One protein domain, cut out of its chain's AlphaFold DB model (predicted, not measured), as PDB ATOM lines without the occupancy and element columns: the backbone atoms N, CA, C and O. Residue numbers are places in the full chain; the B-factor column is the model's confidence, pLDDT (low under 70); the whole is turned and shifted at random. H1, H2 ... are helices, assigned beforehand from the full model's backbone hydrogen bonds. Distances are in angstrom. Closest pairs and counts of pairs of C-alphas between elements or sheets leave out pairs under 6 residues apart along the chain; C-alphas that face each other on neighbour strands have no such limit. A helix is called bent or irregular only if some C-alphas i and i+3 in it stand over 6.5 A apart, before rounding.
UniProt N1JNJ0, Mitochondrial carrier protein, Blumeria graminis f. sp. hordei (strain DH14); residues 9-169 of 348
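This is residues 9 to 169 of the 348 residues of the protein "Mitochondrial carrier protein" of Blumeria graminis f. sp. hordei (strain DH14) (UniProt N1JNJ0). Two lobes of crossed helices sit along one long helix, H5, which runs along the length of the domain: H1 to H4 lie toward its first end, H6 to H9 toward its last. H8 packs on H5 near the middle, and each lobe holds a short antiparallel strand-like pairing, residues 29 to 30 with 68 to 69 and residues 98 to 99 with 135 to 136. The printed part has 161 residues with nine named helices, H1 to H9 in order, and no named strand: all helix. It is compact, with a radius of gyration of the C-alphas of 15.7 A and spans of 43 by 34 by 29 A.

H5, residues 70 to 91, measures 30.6 A from C-alpha 70 at (288.761, 255.005, 222.694) to C-alpha 91 at (280.700, 226.829, 231.477), with a kink of 32 degrees near residue 81. Before it come H1, residues 9 to 22, 20.1 A long; H2, 32 to 41; H3, 45 to 48, irregular with 7.3 A between its end C-alphas; and H4, 50 to 60. After it come H6, 101 to 110; H7, 117 to 127; H8, 137 to 144; and H9, 155 to 166, 16.0 A long, ending at C-alpha 166 (298.881, 227.303, 224.689).

H5, the hub, touches H8 with residues 81 to 88 alone, closest at the C-alphas of Leu 84 and Arg 141, 6.8 A. H4 touches H5, about perpendicular at 76 degrees, closest at Ile 60 and Phe 76, C-alphas 5.8 A apart. H1 touches H2 at the C-alphas of Leu 22 and Gly 38, 4.1 A. H7 touches H9 at 87 degrees, closest C-alphas Leu 123 and Ala 166, 5.8 A. H6 touches H9, closest C-alphas Cys 108 and Leu 159, 6.7 A. H2 and H7 are apart. Every O i to N i+4 pair is within hydrogen-bond range in H1, H2, H4, H6, H7, H8 and H9; H5 has 16 of 18, and H3 is too short for one.

The C-alphas farthest apart, Asp 65 and Asn 117, are 45.0 A apart. The printed part has no cut and no long link. Mean pLDDT of the printed part is 77.3; 32 residues are under 70, among them 147 to 155 and 161 to 169.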
ATOM      1  N   SER A   9     279.775 252.264 235.601       74.12
ATOM      2  CA  SER A   9     280.953 253.071 235.917       74.12
ATOM      3  C   SER A   9     282.194 252.220 236.209       74.12
ATOM      4  O   SER A   9     283.282 252.566 235.752       74.12
ATOM      5  N   ALA A  10     282.064 251.107 236.935       74.56
ATOM      6  CA  ALA A  10     283.157 250.162 237.179       74.56
ATOM      7  C   ALA A  10     283.642 249.520 235.873       74.56
ATOM      8  O   ALA A  10     284.842 249.515 235.599       74.56
ATOM      9  N   ARG A  11     282.709 249.106 235.011       73.50
ATOM     10  CA  ARG A  11     283.034 248.565 233.688       73.50
ATOM     11  C   ARG A  11     283.789 249.572 232.815       73.50
ATOM     12  O   ARG A  11     284.800 249.228 232.208       73.50
ATOM     13  N   ASN A  12     283.348 250.831 232.790       78.81
ATOM     14  CA  ASN A  12     284.044 251.882 232.042       78.81
ATOM     15  C   ASN A  12     285.462 252.131 232.567       78.81
ATOM     16  O   ASN A  12     286.377 252.294 231.764       78.81
ATOM     17  N   ARG A  13     285.669 252.121 233.892       81.19
ATOM     18  CA  ARG A  13     287.016 252.237 234.478       81.19
ATOM     19  C   ARG A  13     287.910 251.087 234.034       81.19
ATOM     20  O   ARG A  13     289.054 251.318 233.663       81.19
ATOM     21  N   THR A  14     287.382 249.870 234.020       79.00
ATOM     22  CA  THR A  14     288.115 248.698 233.547       79.00
ATOM     23  C   THR A  14     288.539 248.826 232.087       79.00
ATOM     24  O   THR A  14     289.710 248.626 231.772       79.00
ATOM     25  N   LEU A  15     287.612 249.180 231.192       81.19
ATOM     26  CA  LEU A  15     287.933 249.358 229.773       81.19
ATOM     27  C   LEU A  15     288.975 250.461 229.569       81.19
ATOM     28  O   LEU A  15     289.856 250.332 228.724       81.19
ATOM     29  N   GLN A  16     288.921 251.509 230.387       83.00
ATOM     30  CA  GLN A  16     289.905 252.581 230.373       83.00
ATOM     31  C   GLN A  16     291.290 252.126 230.859       83.00
ATOM     32  O   GLN A  16     292.296 252.523 230.277       83.00
ATOM     33  N   LEU A  17     291.364 251.265 231.879       81.56
ATOM     34  CA  LEU A  17     292.625 250.664 232.330       81.56
ATOM     35  C   LEU A  17     293.225 249.748 231.258       81.56
ATOM     36  O   LEU A  17     294.425 249.807 230.993       81.56
ATOM     37  N   LEU A  18     292.389 248.939 230.606       78.50
ATOM     38  CA  LEU A  18     292.821 248.080 229.508       78.50
ATOM     39  C   LEU A  18     293.327 248.907 228.319       78.50
ATOM     40  O   LEU A  18     294.383 248.611 227.765       78.50
ATOM     41  N   TRP A  19     292.625 249.990 227.982       82.75
ATOM     42  CA  TRP A  19     293.064 250.949 226.972       82.75
ATOM     43  C   TRP A  19     294.440 251.541 227.297       82.75
ATOM     44  O   TRP A  19     295.317 251.558 226.440       82.75
ATOM     45  N   GLN A  20     294.669 251.961 228.544       82.44
ATOM     46  CA  GLN A  20     295.965 252.498 228.975       82.44
ATOM     47  C   GLN A  20     297.102 251.475 228.863       82.44
ATOM     48  O   GLN A  20     298.225 251.842 228.527       82.44
ATOM     49  N   ARG A  21     296.825 250.188 229.107       78.25
ATOM     50  CA  ARG A  21     297.813 249.113 228.911       78.25
ATOM     51  C   ARG A  21     298.145 248.885 227.434       78.25
ATOM     52  O   ARG A  21     299.260 248.477 227.119       78.25
ATOM     53  N   LEU A  22     297.189 249.137 226.540       76.38
ATOM     54  CA  LEU A  22     297.348 248.980 225.094       76.38
ATOM     55  C   LEU A  22     297.984 250.202 224.423       76.38
ATOM     56  O   LEU A  22     298.703 250.022 223.441       76.38
ATOM     57  N   ASP A  23     297.758 251.409 224.955       79.38
ATOM     58  CA  ASP A  23     298.337 252.679 224.493       79.38
ATOM     59  C   ASP A  23     299.427 253.211 225.448       79.38
ATOM     60  O   ASP A  23     299.231 254.214 226.139       79.38
ATOM     61  N   PRO A  24     300.634 252.610 225.461       66.25
ATOM     62  CA  PRO A  24     301.748 253.124 226.255       66.25
ATOM     63  C   PRO A  24     302.274 254.473 225.739       66.25
ATOM     64  O   PRO A  24     303.080 255.113 226.411       66.25
ATOM     65  N   SER A  25     301.860 254.907 224.540       66.06
ATOM     66  CA  SER A  25     302.257 256.201 223.976       66.06
ATOM     67  C   SER A  25     301.333 257.343 224.414       66.06
ATOM     68  O   SER A  25     301.669 258.498 224.154       66.06
ATOM     69  N   ASN A  26     300.208 257.031 225.075       68.88
ATOM     70  CA  ASN A  26     299.179 257.968 225.537       68.88
ATOM     71  C   ASN A  26     298.761 258.975 224.452       68.88
ATOM     72  O   ASN A  26     298.587 260.167 224.709       68.88
ATOM     73  N   ARG A  27     298.679 258.499 223.204       70.88
ATOM     74  CA  ARG A  27     298.353 259.336 222.044       70.88
ATOM     75  C   ARG A  27     296.850 259.513 221.859       70.88
ATOM     76  O   ARG A  27     296.461 260.269 220.978       70.88
ATOM     77  N   HIS A  28     296.028 258.846 222.677       75.69
ATOM     78  CA  HIS A  28     294.560 258.798 222.578       75.69
ATOM     79  C   HIS A  28     294.031 258.153 221.281       75.69
ATOM     80  O   HIS A  28     292.822 257.979 221.135       75.69
ATOM     81  N   GLU A  29     294.933 257.740 220.394       84.12
ATOM     82  CA  GLU A  29     294.692 257.082 219.117       84.12
ATOM     83  C   GLU A  29     295.670 255.906 219.006       84.12
ATOM     84  O   GLU A  29     296.882 256.071 219.198       84.12
ATOM     85  N   LEU A  30     295.161 254.720 218.683       84.50
ATOM     86  CA  LEU A  30     295.960 253.513 218.494       84.50
ATOM     87  C   LEU A  30     296.091 253.190 217.007       84.50
ATOM     88  O   LEU A  30     295.129 252.796 216.354       84.50
ATOM     89  N   SER A  31     297.312 253.298 216.481       86.12
ATOM     90  CA  SER A  31     297.648 252.768 215.156       86.12
ATOM     91  C   SER A  31     297.792 251.243 215.192       86.12
ATOM     92  O   SER A  31     298.052 250.659 216.246       86.12
ATOM     93  N   LEU A  32     297.740 250.577 214.036       81.81
ATOM     94  CA  LEU A  32     297.985 249.130 213.939       81.81
ATOM     95  C   LEU A  32     299.331 248.716 214.564       81.81
ATOM     96  O   LEU A  32     299.445 247.694 215.245       81.81
ATOM     97  N   SER A  33     300.364 249.529 214.356       82.50
ATOM     98  CA  SER A  33     301.685 249.343 214.959       82.50
ATOM     99  C   SER A  33     301.677 249.490 216.479       82.50
ATOM    100  O   SER A  33     302.427 248.785 217.154       82.50
ATOM    101  N   ASP A  34     300.855 250.385 217.020       83.00
ATOM    102  CA  ASP A  34     300.747 250.598 218.461       83.00
ATOM    103  C   ASP A  34     299.908 249.499 219.113       83.00
ATOM    104  O   ASP A  34     300.342 248.939 220.114       83.00
ATOM    105  N   LEU A  35     298.817 249.062 218.474       81.81
ATOM    106  CA  LEU A  35     298.053 247.890 218.901       81.81
ATOM    107  C   LEU A  35     298.935 246.630 218.935       81.81
ATOM    108  O   LEU A  35     298.900 245.872 219.905       81.81
ATOM    109  N   LYS A  36     299.798 246.433 217.923       82.25
ATOM    110  CA  LYS A  36     300.787 245.341 217.915       82.25
ATOM    111  C   LYS A  36     301.717 245.414 219.125       82.25
ATOM    112  O   LYS A  36     301.945 244.403 219.783       82.25
ATOM    113  N   LYS A  37     302.253 246.602 219.420       81.00
ATOM    114  CA  LYS A  37     303.150 246.820 220.565       81.00
ATOM    115  C   LYS A  37     302.432 246.623 221.900       81.00
ATOM    116  O   LYS A  37     303.001 245.986 222.779       81.00
ATOM    117  N   GLY A  38     301.196 247.101 222.037       76.62
ATOM    118  CA  GLY A  38     300.367 246.903 223.226       76.62
ATOM    119  C   GLY A  38     300.093 245.421 223.486       76.62
ATOM    120  O   GLY A  38     300.337 244.922 224.580       76.62
ATOM    121  N   LEU A  39     299.716 244.667 222.449       74.50
ATOM    122  CA  LEU A  39     299.531 243.214 222.544       74.50
ATOM    123  C   LEU A  39     300.835 242.465 222.846       74.50
ATOM    124  O   LEU A  39     300.809 241.442 223.528       74.50
ATOM    125  N   MET A  40     301.980 242.958 222.365       71.62
ATOM    126  CA  MET A  40     303.289 242.434 222.768       71.62
ATOM    127  C   MET A  40     303.583 242.709 224.245       71.62
ATOM    128  O   MET A  40     304.139 241.839 224.908       71.62
ATOM    129  N   HIS A  41     303.208 243.882 224.756       71.25
ATOM    130  CA  HIS A  41     303.441 244.282 226.144       71.25
ATOM    131  C   HIS A  41     302.579 243.492 227.138       71.25
ATOM    132  O   HIS A  41     303.064 243.101 228.192       71.25
ATOM    133  N   ILE A  42     301.338 243.177 226.759       68.25
ATOM    134  CA  ILE A  42     300.411 242.318 227.523       68.25
ATOM    135  C   ILE A  42     300.739 240.823 227.311       68.25
ATOM    136  O   ILE A  42     300.070 239.924 227.810       68.25
ATOM    137  N   ASP A  43     301.794 240.528 226.549       64.44
ATOM    138  CA  ASP A  43     302.264 239.178 226.256       64.44
ATOM    139  C   ASP A  43     301.198 238.268 225.614       64.44
ATOM    140  O   ASP A  43     301.200 237.027 225.741       64.44
ATOM    141  N   HIS A  44     300.301 238.925 224.874       66.88
ATOM    142  CA  HIS A  44     299.086 238.356 224.335       66.88
ATOM    143  C   HIS A  44     299.411 237.323 223.244       66.88
ATOM    144  O   HIS A  44     300.315 237.523 222.425       66.88
ATOM    145  N   PRO A  45     298.653 236.219 223.163       60.12
ATOM    146  CA  PRO A  45     298.816 235.191 222.135       60.12
ATOM    147  C   PRO A  45     298.859 235.688 220.691       60.12
ATOM    148  O   PRO A  45     299.506 235.086 219.839       60.12
ATOM    149  N   LEU A  46     298.155 236.786 220.420       64.62
ATOM    150  CA  LEU A  46     298.009 237.345 219.078       64.62
ATOM    151  C   LEU A  46     299.221 238.159 218.618       64.62
ATOM    152  O   LEU A  46     299.239 238.606 217.475       64.62
ATOM    153  N   LYS A  47     300.255 238.320 219.455       65.31
ATOM    154  CA  LYS A  47     301.436 239.139 219.137       65.31
ATOM    155  C   LYS A  47     302.174 238.738 217.852       65.31
ATOM    156  O   LYS A  47     302.803 239.582 217.222       65.31
ATOM    157  N   ASN A  48     302.074 237.467 217.455       61.53
ATOM    158  CA  ASN A  48     302.742 236.914 216.271       61.53
ATOM    159  C   ASN A  48     301.795 236.713 215.073       61.53
ATOM    160  O   ASN A  48     302.210 236.185 214.043       61.53
ATOM    161  N   ALA A  49     300.524 237.102 215.196       68.44
ATOM    162  CA  ALA A  49     299.498 236.851 214.195       68.44
ATOM    163  C   ALA A  49     299.147 238.132 213.420       68.44
ATOM    164  O   ALA A  49     298.031 238.636 213.503       68.44
ATOM    165  N   ASP A  50     300.106 238.652 212.647       70.19
ATOM    166  CA  ASP A  50     299.999 239.951 211.961       70.19
ATOM    167  C   ASP A  50     298.770 240.086 211.051       70.19
ATOM    168  O   ASP A  50     298.167 241.155 210.982       70.19
ATOM    169  N   THR A  51     298.374 239.014 210.360       70.19
ATOM    170  CA  THR A  51     297.161 239.011 209.525       70.19
ATOM    171  C   THR A  51     295.905 239.196 210.371       70.19
ATOM    172  O   THR A  51     295.048 240.002 210.042       70.19
ATOM    173  N   LEU A  52     295.836 238.509 211.510       69.44
ATOM    174  CA  LEU A  52     294.676 238.533 212.400       69.44
ATOM    175  C   LEU A  52     294.571 239.854 213.141       69.44
ATOM    176  O   LEU A  52     293.480 240.349 213.396       69.44
ATOM    177  N   LEU A  53     295.723 240.431 213.463       75.19
ATOM    178  CA  LEU A  53     295.796 241.743 214.063       75.19
ATOM    179  C   LEU A  53     295.222 242.815 213.135       75.19
ATOM    180  O   LEU A  53     294.502 243.684 213.608       75.19
ATOM    181  N   LYS A  54     295.504 242.733 211.829       77.62
ATOM    182  CA  LYS A  54     294.894 243.623 210.830       77.62
ATOM    183  C   LYS A  54     293.386 243.460 210.781       77.62
ATOM    184  O   LYS A  54     292.680 244.456 210.750       77.62
ATOM    185  N   ASP A  55     292.898 242.230 210.820       74.69
ATOM    186  CA  ASP A  55     291.464 241.987 210.749       74.69
ATOM    187  C   ASP A  55     290.735 242.478 212.016       74.69
ATOM    188  O   ASP A  55     289.693 243.122 211.925       74.69
ATOM    189  N   VAL A  56     291.304 242.240 213.205       77.88
ATOM    190  CA  VAL A  56     290.792 242.794 214.472       77.88
ATOM    191  C   VAL A  56     290.850 244.318 214.456       77.88
ATOM    192  O   VAL A  56     289.893 244.960 214.867       77.88
ATOM    193  N   PHE A  57     291.936 244.894 213.942       81.50
ATOM    194  CA  PHE A  57     292.077 246.338 213.800       81.50
ATOM    195  C   PHE A  57     290.961 246.926 212.926       81.50
ATOM    196  O   PHE A  57     290.268 247.828 213.375       81.50
ATOM    197  N   LEU A  58     290.719 246.345 211.749       80.25
ATOM    198  CA  LEU A  58     289.642 246.746 210.835       80.25
ATOM    199  C   LEU A  58     288.238 246.541 211.424       80.25
ATOM    200  O   LEU A  58     287.302 247.224 211.037       80.25
ATOM    201  N   ALA A  59     288.061 245.580 212.333       76.44
ATOM    202  CA  ALA A  59     286.782 245.379 213.012       76.44
ATOM    203  C   ALA A  59     286.519 246.425 214.111       76.44
ATOM    204  O   ALA A  59     285.363 246.646 214.479       76.44
ATOM    205  N   ILE A  60     287.581 247.016 214.666       82.50
ATOM    206  CA  ILE A  60     287.490 248.053 215.696       82.50
ATOM    207  C   ILE A  60     287.376 249.438 215.049       82.50
ATOM    208  O   ILE A  60     286.520 250.207 215.471       82.50
ATOM    209  N   ASP A  61     288.203 249.723 214.042       85.06
ATOM    210  CA  ASP A  61     288.210 250.959 213.249       85.06
ATOM    211  C   ASP A  61     286.929 251.049 212.399       85.06
ATOM    212  O   ASP A  61     286.808 250.428 211.342       85.06
ATOM    213  N   ARG A  62     285.915 251.758 212.909       80.00
ATOM    214  CA  ARG A  62     284.582 251.827 212.281       80.00
ATOM    215  C   ARG A  62     284.465 252.977 211.304       80.00
ATOM    216  O   ARG A  62     283.618 252.929 210.411       80.00
ATOM    217  N   ASN A  63     285.212 254.043 211.554       84.19
ATOM    218  CA  ASN A  63     285.239 255.217 210.700       84.19
ATOM    219  C   ASN A  63     286.256 255.073 209.546       84.19
ATOM    220  O   ASN A  63     286.259 255.933 208.666       84.19
ATOM    221  N   GLU A  64     287.023 253.974 209.517       83.00
ATOM    222  CA  GLU A  64     288.038 253.638 208.512       83.00
ATOM    223  C   GLU A  64     289.127 254.721 208.409       83.00
ATOM    224  O   GLU A  64     289.641 255.005 207.322       83.00
ATOM    225  N   ASP A  65     289.469 255.361 209.533       87.44
ATOM    226  CA  ASP A  65     290.465 256.438 209.584       87.44
ATOM    227  C   ASP A  65     291.899 255.940 209.862       87.44
ATOM    228  O   ASP A  65     292.829 256.742 210.019       87.44
ATOM    229  N   GLU A  66     292.089 254.615 209.865       85.25
ATOM    230  CA  GLU A  66     293.330 253.904 210.179       85.25
ATOM    231  C   GLU A  66     293.833 254.141 211.614       85.25
ATOM    232  O   GLU A  66     295.012 253.897 211.924       85.25
ATOM    233  N   LYS A  67     292.956 254.593 212.519       88.12
ATOM    234  CA  LYS A  67     293.271 254.873 213.916       88.12
ATOM    235  C   LYS A  67     292.124 254.461 214.829       88.12
ATOM    236  O   LYS A  67     291.050 255.031 214.832       88.12
ATOM    237  N   ILE A  68     292.409 253.563 215.759       87.06
ATOM    238  CA  ILE A  68     291.410 253.202 216.760       87.06
ATOM    239  C   ILE A  68     291.327 254.318 217.802       87.06
ATOM    240  O   ILE A  68     292.316 254.618 218.475       87.06
ATOM    241  N   GLN A  69     290.141 254.889 217.978       89.12
ATOM    242  CA  GLN A  69     289.831 255.797 219.083       89.12
ATOM    243  C   GLN A  69     289.263 255.032 220.289       89.12
ATOM    244  O   GLN A  69     288.730 253.925 220.164       89.12
ATOM    245  N   TYR A  70     289.310 255.637 221.484       85.81
ATOM    246  CA  TYR A  70     288.761 255.005 222.694       85.81
ATOM    247  C   TYR A  70     287.271 254.655 222.559       85.81
ATOM    248  O   TYR A  70     286.844 253.606 223.034       85.81
ATOM    249  N   GLU A  71     286.477 255.504 221.903       85.25
ATOM    250  CA  GLU A  71     285.038 255.263 221.750       85.25
ATOM    251  C   GLU A  71     284.750 254.067 220.830       85.25
ATOM    252  O   GLU A  71     283.840 253.275 221.086       85.25
ATOM    253  N   GLU A  72     285.573 253.871 219.800       86.31
ATOM    254  CA  GLU A  72     285.491 252.717 218.907       86.31
ATOM    255  C   GLU A  72     285.893 251.431 219.620       86.31
ATOM    256  O   GLU A  72     285.158 250.441 219.582       86.31
ATOM    257  N   PHE A  73     287.003 251.473 220.362       84.75
ATOM    258  CA  PHE A  73     287.441 250.370 221.212       84.75
ATOM    259  C   PHE A  73     286.388 249.999 222.255       84.75
ATOM    260  O   PHE A  73     286.060 248.824 222.424       84.75
ATOM    261  N   ARG A  74     285.810 250.996 222.929       84.50
ATOM    262  CA  ARG A  74     284.745 250.797 223.910       84.50
ATOM    263  C   ARG A  74     283.532 250.144 223.266       84.50
ATOM    264  O   ARG A  74     283.017 249.160 223.790       84.50
ATOM    265  N   SER A  75     283.080 250.664 222.128       83.12
ATOM    266  CA  SER A  75     281.904 250.122 221.454       83.12
ATOM    267  C   SER A  75     282.149 248.714 220.901       83.12
ATOM    268  O   SER A  75     281.240 247.878 220.909       83.12
ATOM    269  N   PHE A  76     283.370 248.417 220.454       82.56
ATOM    270  CA  PHE A  76     283.799 247.062 220.117       82.56
ATOM    271  C   PHE A  76     283.744 246.143 221.345       82.56
ATOM    272  O   PHE A  76     283.106 245.089 221.293       82.56
ATOM    273  N   ALA A  77     284.319 246.568 222.472       81.69
ATOM    274  CA  ALA A  77     284.354 245.778 223.696       81.69
ATOM    275  C   ALA A  77     282.957 245.490 224.257       81.69
ATOM    276  O   ALA A  77     282.651 244.344 224.572       81.69
ATOM    277  N   GLU A  78     282.070 246.485 224.295       80.19
ATOM    278  CA  GLU A  78     280.675 246.307 224.724       80.19
ATOM    279  C   GLU A  78     279.898 245.331 223.819       80.19
ATOM    280  O   GLU A  78     278.985 244.631 224.273       80.19
ATOM    281  N   THR A  79     280.255 245.266 222.534       78.50
ATOM    282  CA  THR A  79     279.655 244.329 221.576       78.50
ATOM    283  C   THR A  79     280.178 242.908 221.791       78.50
ATOM    284  O   THR A  79     279.388 241.962 221.810       78.50
ATOM    285  N   ALA A  80     281.488 242.756 222.002       77.75
ATOM    286  CA  ALA A  80     282.144 241.471 222.235       77.75
ATOM    287  C   ALA A  80     281.829 240.871 223.619       77.75
ATOM    288  O   ALA A  80     281.796 239.651 223.775       77.75
ATOM    289  N   GLU A  81     281.543 241.701 224.621       80.00
ATOM    290  CA  GLU A  81     281.326 241.278 226.007       80.00
ATOM    291  C   GLU A  81     280.083 240.395 226.184       80.00
ATOM    292  O   GLU A  81     280.127 239.388 226.889       80.00
ATOM    293  N   LYS A  82     278.971 240.728 225.513       80.56
ATOM    294  CA  LYS A  82     277.708 239.978 225.635       80.56
ATOM    295  C   LYS A  82     277.861 238.486 225.307       80.56
ATOM    296  O   LYS A  82     277.478 237.668 226.144       80.56
ATOM    297  N   PRO A  83     278.390 238.089 224.134       78.94
ATOM    298  CA  PRO A  83     278.539 236.674 223.816       78.94
ATOM    299  C   PRO A  83     279.628 235.991 224.661       78.94
ATOM    300  O   PRO A  83     279.494 234.804 224.951       78.94
ATOM    301  N   LEU A  84     280.656 236.718 225.120       81.44
ATOM    302  CA  LEU A  84     281.643 236.179 226.065       81.44
ATOM    303  C   LEU A  84     281.019 235.851 227.421       81.44
ATOM    304  O   LEU A  84     281.350 234.818 227.998       81.44
ATOM    305  N   TYR A  85     280.104 236.693 227.901       83.25
ATOM    306  CA  TYR A  85     279.389 236.462 229.152       83.25
ATOM    307  C   TYR A  85     278.418 235.286 229.055       83.25
ATOM    308  O   TYR A  85     278.394 234.431 229.933       83.25
ATOM    309  N   VAL A  86     277.665 235.184 227.954       83.50
ATOM    310  CA  VAL A  86     276.799 234.018 227.707       83.50
ATOM    311  C   VAL A  86     277.619 232.729 227.683       83.50
ATOM    312  O   VAL A  86     277.196 231.717 228.240       83.50
ATOM    313  N   LEU A  87     278.807 232.765 227.075       83.81
ATOM    314  CA  LEU A  87     279.695 231.613 227.075       83.81
ATOM    315  C   LEU A  87     280.201 231.287 228.482       83.81
ATOM    316  O   LEU A  87     280.142 230.126 228.873       83.81
ATOM    317  N   PHE A  88     280.643 232.292 229.238       85.31
ATOM    318  CA  PHE A  88     281.089 232.134 230.623       85.31
ATOM    319  C   PHE A  88     280.024 231.422 231.469       85.31
ATOM    320  O   PHE A  88     280.293 230.373 232.044       85.31
ATOM    321  N   GLN A  89     278.780 231.903 231.418       87.06
ATOM    322  CA  GLN A  89     277.649 231.298 232.131       87.06
ATOM    323  C   GLN A  89     277.314 229.872 231.677       87.06
ATOM    324  O   GLN A  89     276.715 229.112 232.425       87.06
ATOM    325  N   SER A  90     277.642 229.503 230.436       84.88
ATOM    326  CA  SER A  90     277.413 228.136 229.952       84.88
ATOM    327  C   SER A  90     278.448 227.132 230.468       84.88
ATOM    328  O   SER A  90     278.193 225.927 230.442       84.88
ATOM    329  N   ILE A  91     279.613 227.626 230.900       86.19
ATOM    330  CA  ILE A  91     280.700 226.829 231.477       86.19
ATOM    331  C   ILE A  91     280.528 226.744 232.997       86.19
ATOM    332  O   ILE A  91     280.670 225.657 233.550       86.19
ATOM    333  N   ASP A  92     280.192 227.872 233.629       88.69
ATOM    334  CA  ASP A  92     279.923 228.027 235.061       88.69
ATOM    335  C   ASP A  92     278.656 227.248 235.470       88.69
ATOM    336  O   ASP A  92     277.522 227.723 235.335       88.69
ATOM    337  N   ARG A  93     278.834 225.990 235.894       82.38
ATOM    338  CA  ARG A  93     277.719 225.083 236.209       82.38
ATOM    339  C   ARG A  93     277.101 225.362 237.568       82.38
ATOM    340  O   ARG A  93     275.894 225.173 237.725       82.38
ATOM    341  N   ASP A  94     277.923 225.720 238.542       86.31
ATOM    342  CA  ASP A  94     277.521 226.036 239.907       86.31
ATOM    343  C   ASP A  94     277.104 227.501 240.086       86.31
ATOM    344  O   ASP A  94     276.499 227.827 241.108       86.31
ATOM    345  N   GLN A  95     277.277 228.332 239.051       86.44
ATOM    346  CA  GLN A  95     276.835 229.727 238.988       86.44
ATOM    347  C   GLN A  95     277.436 230.580 240.105       86.44
ATOM    348  O   GLN A  95     276.793 231.512 240.604       86.44
ATOM    349  N   ASP A  96     278.660 230.254 240.513       87.50
ATOM    350  CA  ASP A  96     279.374 230.985 241.555       87.50
ATOM    351  C   ASP A  96     280.050 232.259 241.006       87.50
ATOM    352  O   ASP A  96     280.546 233.091 241.773       87.50
ATOM    353  N   GLY A  97     279.991 232.459 239.682       85.44
ATOM    354  CA  GLY A  97     280.574 233.599 238.987       85.44
ATOM    355  C   GLY A  97     282.073 233.452 238.736       85.44
ATOM    356  O   GLY A  97     282.708 234.439 238.351       85.44
ATOM    357  N   ARG A  98     282.626 232.255 238.941       90.44
ATOM    358  CA  ARG A  98     284.034 231.907 238.772       90.44
ATOM    359  C   ARG A  98     284.132 230.619 237.956       90.44
ATOM    360  O   ARG A  98     283.264 229.766 237.999       90.44
ATOM    361  N   LEU A  99     285.196 230.455 237.174       89.19
ATOM    362  CA  LEU A  99     285.438 229.190 236.474       89.19
ATOM    363  C   LEU A  99     286.563 228.445 237.162       89.19
ATOM    364  O   LEU A  99     287.713 228.896 237.162       89.19
ATOM    365  N   CYS A 100     286.253 227.273 237.708       89.88
ATOM    366  CA  CYS A 100     287.280 226.399 238.235       89.88
ATOM    367  C   CYS A 100     287.861 225.515 237.123       89.88
ATOM    368  O   CYS A 100     287.310 225.346 236.028       89.88
ATOM    369  N   ARG A 101     288.998 224.882 237.421       88.19
ATOM    370  CA  ARG A 101     289.671 223.959 236.499       88.19
ATOM    371  C   ARG A 101     288.733 222.886 235.933       88.19
ATOM    372  O   ARG A 101     288.816 222.556 234.751       88.19
ATOM    373  N   LYS A 102     287.848 222.341 236.775       88.00
ATOM    374  CA  LYS A 102     286.916 221.275 236.386       88.00
ATOM    375  C   LYS A 102     285.854 221.780 235.418       88.00
ATOM    376  O   LYS A 102     285.422 221.013 234.563       88.00
ATOM    377  N   ASP A 103     285.445 223.041 235.513       89.44
ATOM    378  CA  ASP A 103     284.447 223.611 234.603       89.44
ATOM    379  C   ASP A 103     285.027 223.750 233.204       89.44
ATOM    380  O   ASP A 103     284.415 223.316 232.228       89.44
ATOM    381  N   ILE A 104     286.272 224.228 233.115       83.31
ATOM    382  CA  ILE A 104     287.023 224.283 231.859       83.31
ATOM    383  C   ILE A 104     287.248 222.875 231.289       83.31
ATOM    384  O   ILE A 104     287.054 222.658 230.092       83.31
ATOM    385  N   GLU A 105     287.607 221.898 232.123       85.31
ATOM    386  CA  GLU A 105     287.787 220.498 231.710       85.31
ATOM    387  C   GLU A 105     286.490 219.894 231.158       85.31
ATOM    388  O   GLU A 105     286.458 219.363 230.045       85.31
ATOM    389  N   ASN A 106     285.389 220.056 231.891       85.19
ATOM    390  CA  ASN A 106     284.066 219.610 231.474       85.19
ATOM    391  C   ASN A 106     283.624 220.289 230.175       85.19
ATOM    392  O   ASN A 106     283.067 219.632 229.295       85.19
ATOM    393  N   ALA A 107     283.901 221.582 230.026       83.81
ATOM    394  CA  ALA A 107     283.628 222.330 228.810       83.81
ATOM    395  C   ALA A 107     284.440 221.818 227.611       83.81
ATOM    396  O   ALA A 107     283.896 221.726 226.509       83.81
ATOM    397  N   CYS A 108     285.701 221.414 227.809       78.81
ATOM    398  CA  CYS A 108     286.508 220.758 226.773       78.81
ATOM    399  C   CYS A 108     285.884 219.433 226.338       78.81
ATOM    400  O   CYS A 108     285.703 219.195 225.140       78.81
ATOM    401  N   ILE A 109     285.478 218.608 227.302       82.38
ATOM    402  CA  ILE A 109     284.840 217.315 227.036       82.38
ATOM    403  C   ILE A 109     283.519 217.516 226.283       82.38
ATOM    404  O   ILE A 109     283.296 216.878 225.253       82.38
ATOM    405  N   MET A 110     282.671 218.449 226.728       77.44
ATOM    406  CA  MET A 110     281.415 218.798 226.049       77.44
ATOM    407  C   MET A 110     281.642 219.349 224.639       77.44
ATOM    408  O   MET A 110     280.841 219.103 223.739       77.44
ATOM    409  N   ALA A 111     282.746 220.064 224.423       74.44
ATOM    410  CA  ALA A 111     283.155 220.553 223.114       74.44
ATOM    411  C   ALA A 111     283.685 219.450 222.176       74.44
ATOM    412  O   ALA A 111     283.978 219.737 221.011       74.44
ATOM    413  N   GLY A 112     283.841 218.213 222.665       73.56
ATOM    414  CA  GLY A 112     284.479 217.117 221.935       73.56
ATOM    415  C   GLY A 112     285.990 217.309 221.766       73.56
ATOM    416  O   GLY A 112     286.572 216.785 220.819       73.56
ATOM    417  N   LEU A 113     286.620 218.097 222.643       72.69
ATOM    418  CA  LEU A 113     288.058 218.342 222.671       72.69
ATOM    419  C   LEU A 113     288.675 217.523 223.809       72.69
ATOM    420  O   LEU A 113     288.434 217.790 224.983       72.69
ATOM    421  N   SER A 114     289.495 216.530 223.465       68.56
ATOM    422  CA  SER A 114     290.310 215.815 224.450       68.56
ATOM    423  C   SER A 114     291.631 216.564 224.617       68.56
ATOM    424  O   SER A 114     292.500 216.502 223.749       68.56
ATOM    425  N   LEU A 115     291.749 217.337 225.698       69.75
ATOM    426  CA  LEU A 115     292.990 218.014 226.067       69.75
ATOM    427  C   LEU A 115     293.690 217.212 227.170       69.75
ATOM    428  O   LEU A 115     293.034 216.842 228.143       69.75
ATOM    429  N   PRO A 116     295.003 216.946 227.066       77.25
ATOM    430  CA  PRO A 116     295.743 216.351 228.169       77.25
ATOM    431  C   PRO A 116     295.823 217.340 229.341       77.25
ATOM    432  O   PRO A 116     295.904 218.554 229.137       77.25
ATOM    433  N   ASN A 117     295.863 216.814 230.569       81.94
ATOM    434  CA  ASN A 117     295.855 217.618 231.797       81.94
ATOM    435  C   ASN A 117     296.948 218.698 231.824       81.94
ATOM    436  O   ASN A 117     296.676 219.808 232.263       81.94
ATOM    437  N   SER A 118     298.129 218.412 231.266       78.56
ATOM    438  CA  SER A 118     299.245 219.362 231.142       78.56
ATOM    439  C   SER A 118     298.919 220.589 230.286       78.56
ATOM    440  O   SER A 118     299.378 221.694 230.569       78.56
ATOM    441  N   ASN A 119     298.133 220.412 229.223       74.88
ATOM    442  CA  ASN A 119     297.745 221.515 228.345       74.88
ATOM    443  C   ASN A 119     296.653 222.351 229.000       74.88
ATOM    444  O   ASN A 119     296.649 223.571 228.859       74.88
ATOM    445  N   LEU A 120     295.748 221.690 229.725       80.56
ATOM    446  CA  LEU A 120     294.711 222.356 230.495       80.56
ATOM    447  C   LEU A 120     295.319 223.186 231.630       80.56
ATOM    448  O   LEU A 120     294.925 224.331 231.795       80.56
ATOM    449  N   ASP A 121     296.325 222.657 232.330       81.69
ATOM    450  CA  ASP A 121     297.122 223.389 233.324       81.69
ATOM    451  C   ASP A 121     297.721 224.672 232.755       81.69
ATOM    452  O   ASP A 121     297.543 225.758 233.301       81.69
ATOM    453  N   HIS A 122     298.409 224.550 231.621       78.88
ATOM    454  CA  HIS A 122     299.053 225.688 230.979       78.88
ATOM    455  C   HIS A 122     298.035 226.710 230.453       78.88
ATOM    456  O   HIS A 122     298.296 227.912 230.442       78.88
ATOM    457  N   LEU A 123     296.883 226.250 229.969       76.50
ATOM    458  CA  LEU A 123     295.787 227.114 229.537       76.50
ATOM    459  C   LEU A 123     295.177 227.852 230.729       76.50
ATOM    460  O   LEU A 123     294.973 229.059 230.645       76.50
ATOM    461  N   PHE A 124     294.947 227.143 231.833       82.88
ATOM    462  CA  PHE A 124     294.385 227.699 233.056       82.88
ATOM    463  C   PHE A 124     295.308 228.763 233.649       82.88
ATOM    464  O   PHE A 124     294.877 229.893 233.817       82.88
ATOM    465  N   ALA A 125     296.601 228.463 233.802       82.00
ATOM    466  CA  ALA A 125     297.616 229.405 234.287       82.00
ATOM    467  C   ALA A 125     297.802 230.655 233.404       82.00
ATOM    468  O   ALA A 125     298.517 231.582 233.768       82.00
ATOM    469  N   LYS A 126     297.229 230.657 232.197       76.06
ATOM    470  CA  LYS A 126     297.275 231.788 231.269       76.06
ATOM    471  C   LYS A 126     296.003 232.633 231.306       76.06
ATOM    472  O   LYS A 126     296.039 233.781 230.870       76.06
ATOM    473  N   LEU A 127     294.899 232.040 231.748       79.44
ATOM    474  CA  LEU A 127     293.629 232.722 231.965       79.44
ATOM    475  C   LEU A 127     293.564 233.314 233.374       79.44
ATOM    476  O   LEU A 127     293.125 234.445 233.507       79.44
ATOM    477  N   ASP A 128     294.039 232.568 234.369       84.94
ATOM    478  CA  ASP A 128     294.176 232.973 235.769       84.94
ATOM    479  C   ASP A 128     295.398 233.898 235.911       84.94
ATOM    480  O   ASP A 128     296.543 233.437 235.950       84.94
ATOM    481  N   GLN A 129     295.171 235.213 235.863       76.00
ATOM    482  CA  GLN A 129     296.242 236.213 235.909       76.00
ATOM    483  C   GLN A 129     296.662 236.530 237.342       76.00
ATOM    484  O   GLN A 129     297.829 236.859 237.574       76.00
ATOM    485  N   ASP A 130     295.723 236.477 238.284       80.75
ATOM    486  CA  ASP A 130     295.995 236.750 239.693       80.75
ATOM    487  C   ASP A 130     296.496 235.511 240.463       80.75
ATOM    488  O   ASP A 130     297.045 235.646 241.561       80.75
ATOM    489  N   GLY A 131     296.408 234.324 239.854       83.94
ATOM    490  CA  GLY A 131     296.892 233.060 240.397       83.94
ATOM    491  C   GLY A 131     296.034 232.544 241.548       83.94
ATOM    492  O   GLY A 131     296.537 231.786 242.386       83.94
ATOM    493  N   ASN A 132     294.778 232.985 241.650       85.81
ATOM    494  CA  ASN A 132     293.893 232.633 242.755       85.81
ATOM    495  C   ASN A 132     293.293 231.212 242.612       85.81
ATOM    496  O   ASN A 132     292.677 230.708 243.557       85.81
ATOM    497  N   GLY A 133     293.511 230.542 241.471       85.69
ATOM    498  CA  GLY A 133     293.008 229.199 241.174       85.69
ATOM    499  C   GLY A 133     291.601 229.163 240.566       85.69
ATOM    500  O   GLY A 133     291.054 228.072 240.367       85.69
ATOM    501  N   PHE A 134     291.028 230.324 240.258       89.81
ATOM    502  CA  PHE A 134     289.714 230.540 239.669       89.81
ATOM    503  C   PHE A 134     289.808 231.621 238.594       89.81
ATOM    504  O   PHE A 134     290.533 232.590 238.745       89.81
ATOM    505  N   ILE A 135     289.048 231.472 237.511       87.88
ATOM    506  CA  ILE A 135     289.012 232.485 236.452       87.88
ATOM    507  C   ILE A 135     287.739 233.304 236.618       87.88
ATOM    508  O   ILE A 135     286.634 232.802 236.388       87.88
ATOM    509  N   ASP A 136     287.889 234.571 236.983       88.38
ATOM    510  CA  ASP A 136     286.760 235.490 237.097       88.38
ATOM    511  C   ASP A 136     286.346 236.010 235.706       88.38
ATOM    512  O   ASP A 136     287.118 236.008 234.737       88.38
ATOM    513  N   PHE A 137     285.116 236.525 235.577       84.88
ATOM    514  CA  PHE A 137     284.639 237.062 234.292       84.88
ATOM    515  C   PHE A 137     285.544 238.173 233.734       84.88
ATOM    516  O   PHE A 137     285.678 238.321 232.518       84.88
ATOM    517  N   PHE A 138     286.181 238.953 234.611       81.62
ATOM    518  CA  PHE A 138     287.113 240.003 234.217       81.62
ATOM    519  C   PHE A 138     288.301 239.440 233.428       81.62
ATOM    520  O   PHE A 138     288.605 239.945 232.348       81.62
ATOM    521  N   GLU A 139     288.933 238.387 233.944       83.25
ATOM    522  CA  GLU A 139     290.109 237.757 233.344       83.25
ATOM    523  C   GLU A 139     289.739 237.041 232.046       83.25
ATOM    524  O   GLU A 139     290.401 237.191 231.014       83.25
ATOM    525  N   TRP A 140     288.597 236.349 232.065       81.75
ATOM    526  CA  TRP A 140     287.993 235.748 230.883       81.75
ATOM    527  C   TRP A 140     287.768 236.776 229.767       81.75
ATOM    528  O   TRP A 140     288.148 236.549 228.613       81.75
ATOM    529  N   ARG A 141     287.178 237.930 230.107       80.50
ATOM    530  CA  ARG A 141     286.946 239.038 229.175       80.50
ATOM    531  C   ARG A 141     288.261 239.602 228.657       80.50
ATOM    532  O   ARG A 141     288.386 239.751 227.449       80.50
ATOM    533  N   GLU A 142     289.221 239.924 229.524       76.00
ATOM    534  CA  GLU A 142     290.491 240.551 229.120       76.00
ATOM    535  C   GLU A 142     291.276 239.658 228.151       76.00
ATOM    536  O   GLU A 142     291.808 240.145 227.154       76.00
ATOM    537  N   PHE A 143     291.266 238.341 228.378       76.56
ATOM    538  CA  PHE A 143     291.949 237.394 227.505       76.56
ATOM    539  C   PHE A 143     291.230 237.173 226.164       76.56
ATOM    540  O   PHE A 143     291.867 237.054 225.115       76.56
ATOM    541  N   LEU A 144     289.896 237.085 226.170       78.00
ATOM    542  CA  LEU A 144     289.120 236.759 224.969       78.00
ATOM    543  C   LEU A 144     288.615 237.979 224.199       78.00
ATOM    544  O   LEU A 144     288.064 237.810 223.114       78.00
ATOM    545  N   LEU A 145     288.833 239.199 224.694       76.50
ATOM    546  CA  LEU A 145     288.385 240.425 224.031       76.50
ATOM    547  C   LEU A 145     288.902 240.533 222.590       76.50
ATOM    548  O   LEU A 145     288.164 240.913 221.686       76.50
ATOM    549  N   PHE A 146     290.170 240.174 222.378       70.19
ATOM    550  CA  PHE A 146     290.811 240.206 221.061       70.19
ATOM    551  C   PHE A 146     290.704 238.878 220.313       70.19
ATOM    552  O   PHE A 146     291.137 238.775 219.164       70.19
ATOM    553  N   ALA A 147     290.135 237.848 220.946       66.06
ATOM    554  CA  ALA A 147     289.841 236.607 220.263       66.06
ATOM    555  C   ALA A 147     288.728 236.859 219.230       66.06
ATOM    556  O   ALA A 147     287.717 237.496 219.519       66.06
ATOM    557  N   PRO A 148     288.852 236.312 218.017       56.19
ATOM    558  CA  PRO A 148     287.906 236.510 216.918       56.19
ATOM    559  C   PRO A 148     286.589 235.752 217.140       56.19
ATOM    560  O   PRO A 148     285.922 235.384 216.191       56.19
ATOM    561  N   THR A 149     286.214 235.391 218.360       54.41
ATOM    562  CA  THR A 149     285.111 234.447 218.593       54.41
ATOM    563  C   THR A 149     283.725 235.081 218.465       54.41
ATOM    564  O   THR A 149     282.723 234.382 218.541       54.41
ATOM    565  N   TYR A 150     283.644 236.383 218.210       56.28
ATOM    566  CA  TYR A 150     282.489 237.244 218.472       56.28
ATOM    567  C   TYR A 150     281.217 237.017 217.628       56.28
ATOM    568  O   TYR A 150     280.191 237.611 217.950       56.28
ATOM    569  N   THR A 151     281.214 236.176 216.584       51.09
ATOM    570  CA  THR A 151     279.995 235.950 215.764       51.09
ATOM    571  C   THR A 151     279.280 234.636 216.028       51.09
ATOM    572  O   THR A 151     278.066 234.565 215.857       51.09
ATOM    573  N   GLN A 152     280.004 233.609 216.474       54.16
ATOM    574  CA  GLN A 152     279.469 232.333 216.950       54.16
ATOM    575  C   GLN A 152     280.416 231.824 218.032       54.16
ATOM    576  O   GLN A 152     281.250 230.942 217.802       54.16
ATOM    577  N   VAL A 153     280.316 232.437 219.215       60.25
ATOM    578  CA  VAL A 153     281.075 232.028 220.396       60.25
ATOM    579  C   VAL A 153     280.567 230.649 220.817       60.25
ATOM    580  O   VAL A 153     279.633 230.517 221.602       60.25
ATOM    581  N   SER A 154     281.150 229.601 220.241       67.25
ATOM    582  CA  SER A 154     281.011 228.250 220.761       67.25
ATOM    583  C   SER A 154     282.166 227.984 221.710       67.25
ATOM    584  O   SER A 154     283.308 228.385 221.452       67.25
ATOM    585  N   ILE A 155     281.876 227.256 222.782       69.56
ATOM    586  CA  ILE A 155     282.891 226.820 223.737       69.56
ATOM    587  C   ILE A 155     284.027 226.070 223.040       69.56
ATOM    588  O   ILE A 155     285.200 226.290 223.318       69.56
ATOM    589  N   ARG A 156     283.688 225.292 222.009       71.69
ATOM    590  CA  ARG A 156     284.644 224.585 221.160       71.69
ATOM    591  C   ARG A 156     285.591 225.526 220.423       71.69
ATOM    592  O   ARG A 156     286.782 225.246 220.359       71.69
ATOM    593  N   THR A 157     285.086 226.622 219.866       70.56
ATOM    594  CA  THR A 157     285.905 227.606 219.145       70.56
ATOM    595  C   THR A 157     286.889 228.283 220.093       70.56
ATOM    596  O   THR A 157     288.077 228.366 219.786       70.56
ATOM    597  N   VAL A 158     286.402 228.721 221.256       70.75
ATOM    598  CA  VAL A 158     287.210 229.399 222.276       70.75
ATOM    599  C   VAL A 158     288.275 228.462 222.839       70.75
ATOM    600  O   VAL A 158     289.450 228.810 222.844       70.75
ATOM    601  N   LEU A 159     287.908 227.237 223.212       71.50
ATOM    602  CA  LEU A 159     288.852 226.250 223.742       71.50
ATOM    603  C   LEU A 159     289.849 225.759 222.688       71.50
ATOM    604  O   LEU A 159     291.018 225.557 223.001       71.50
ATOM    605  N   SER A 160     289.431 225.621 221.428       71.50
ATOM    606  CA  SER A 160     290.334 225.297 220.316       71.50
ATOM    607  C   SER A 160     291.362 226.409 220.074       71.50
ATOM    608  O   SER A 160     292.554 226.135 219.895       71.50
ATOM    609  N   LEU A 161     290.921 227.670 220.129       68.25
ATOM    610  CA  LEU A 161     291.801 228.832 220.043       68.25
ATOM    611  C   LEU A 161     292.780 228.869 221.218       68.25
ATOM    612  O   LEU A 161     293.985 228.982 221.002       68.25
ATOM    613  N   LEU A 162     292.276 228.735 222.443       68.62
ATOM    614  CA  LEU A 162     293.076 228.729 223.663       68.62
ATOM    615  C   LEU A 162     294.116 227.605 223.661       68.62
ATOM    616  O   LEU A 162     295.274 227.844 223.997       68.62
ATOM    617  N   ASN A 163     293.736 226.402 223.225       67.81
ATOM    618  CA  ASN A 163     294.652 225.272 223.101       67.81
ATOM    619  C   ASN A 163     295.750 225.555 222.065       67.81
ATOM    620  O   ASN A 163     296.931 225.394 222.353       67.81
ATOM    621  N   SER A 164     295.378 226.058 220.888       64.62
ATOM    622  CA  SER A 164     296.340 226.433 219.841       64.62
ATOM    623  C   SER A 164     297.347 227.473 220.348       64.62
ATOM    624  O   SER A 164     298.548 227.376 220.131       64.62
ATOM    625  N   VAL A 165     296.854 228.434 221.122       61.81
ATOM    626  CA  VAL A 165     297.635 229.482 221.776       61.81
ATOM    627  C   VAL A 165     298.531 228.969 222.911       61.81
ATOM    628  O   VAL A 165     299.606 229.534 223.150       61.81
ATOM    629  N   ALA A 166     298.087 227.958 223.656       61.47
ATOM    630  CA  ALA A 166     298.881 227.303 224.689       61.47
ATOM    631  C   ALA A 166     300.064 226.551 224.061       61.47
ATOM    632  O   ALA A 166     301.172 226.643 224.579       61.47
ATOM    633  N   MET A 167     299.851 225.917 222.901       53.44
ATOM    634  CA  MET A 167     300.870 225.157 222.163       53.44
ATOM    635  C   MET A 167     301.936 226.015 221.456       53.44
ATOM    636  O   MET A 167     302.932 225.483 220.978       53.44
ATOM    637  N   CYS A 168     301.760 227.338 221.366       45.22
ATOM    638  CA  CYS A 168     302.736 228.220 220.716       45.22
ATOM    639  C   CYS A 168     303.869 228.723 221.636       45.22
ATOM    640  O   CYS A 168     304.775 229.385 221.136       45.22
ATOM    641  N   LYS A 169     303.833 228.503 222.964       47.44
ATOM    642  CA  LYS A 169     304.842 229.063 223.907       47.44
ATOM    643  C   LYS A 169     305.829 228.030 224.477       47.44
ATOM    644  O   LYS A 169     306.867 228.413 225.011       47.44
TER     645      LYS A 169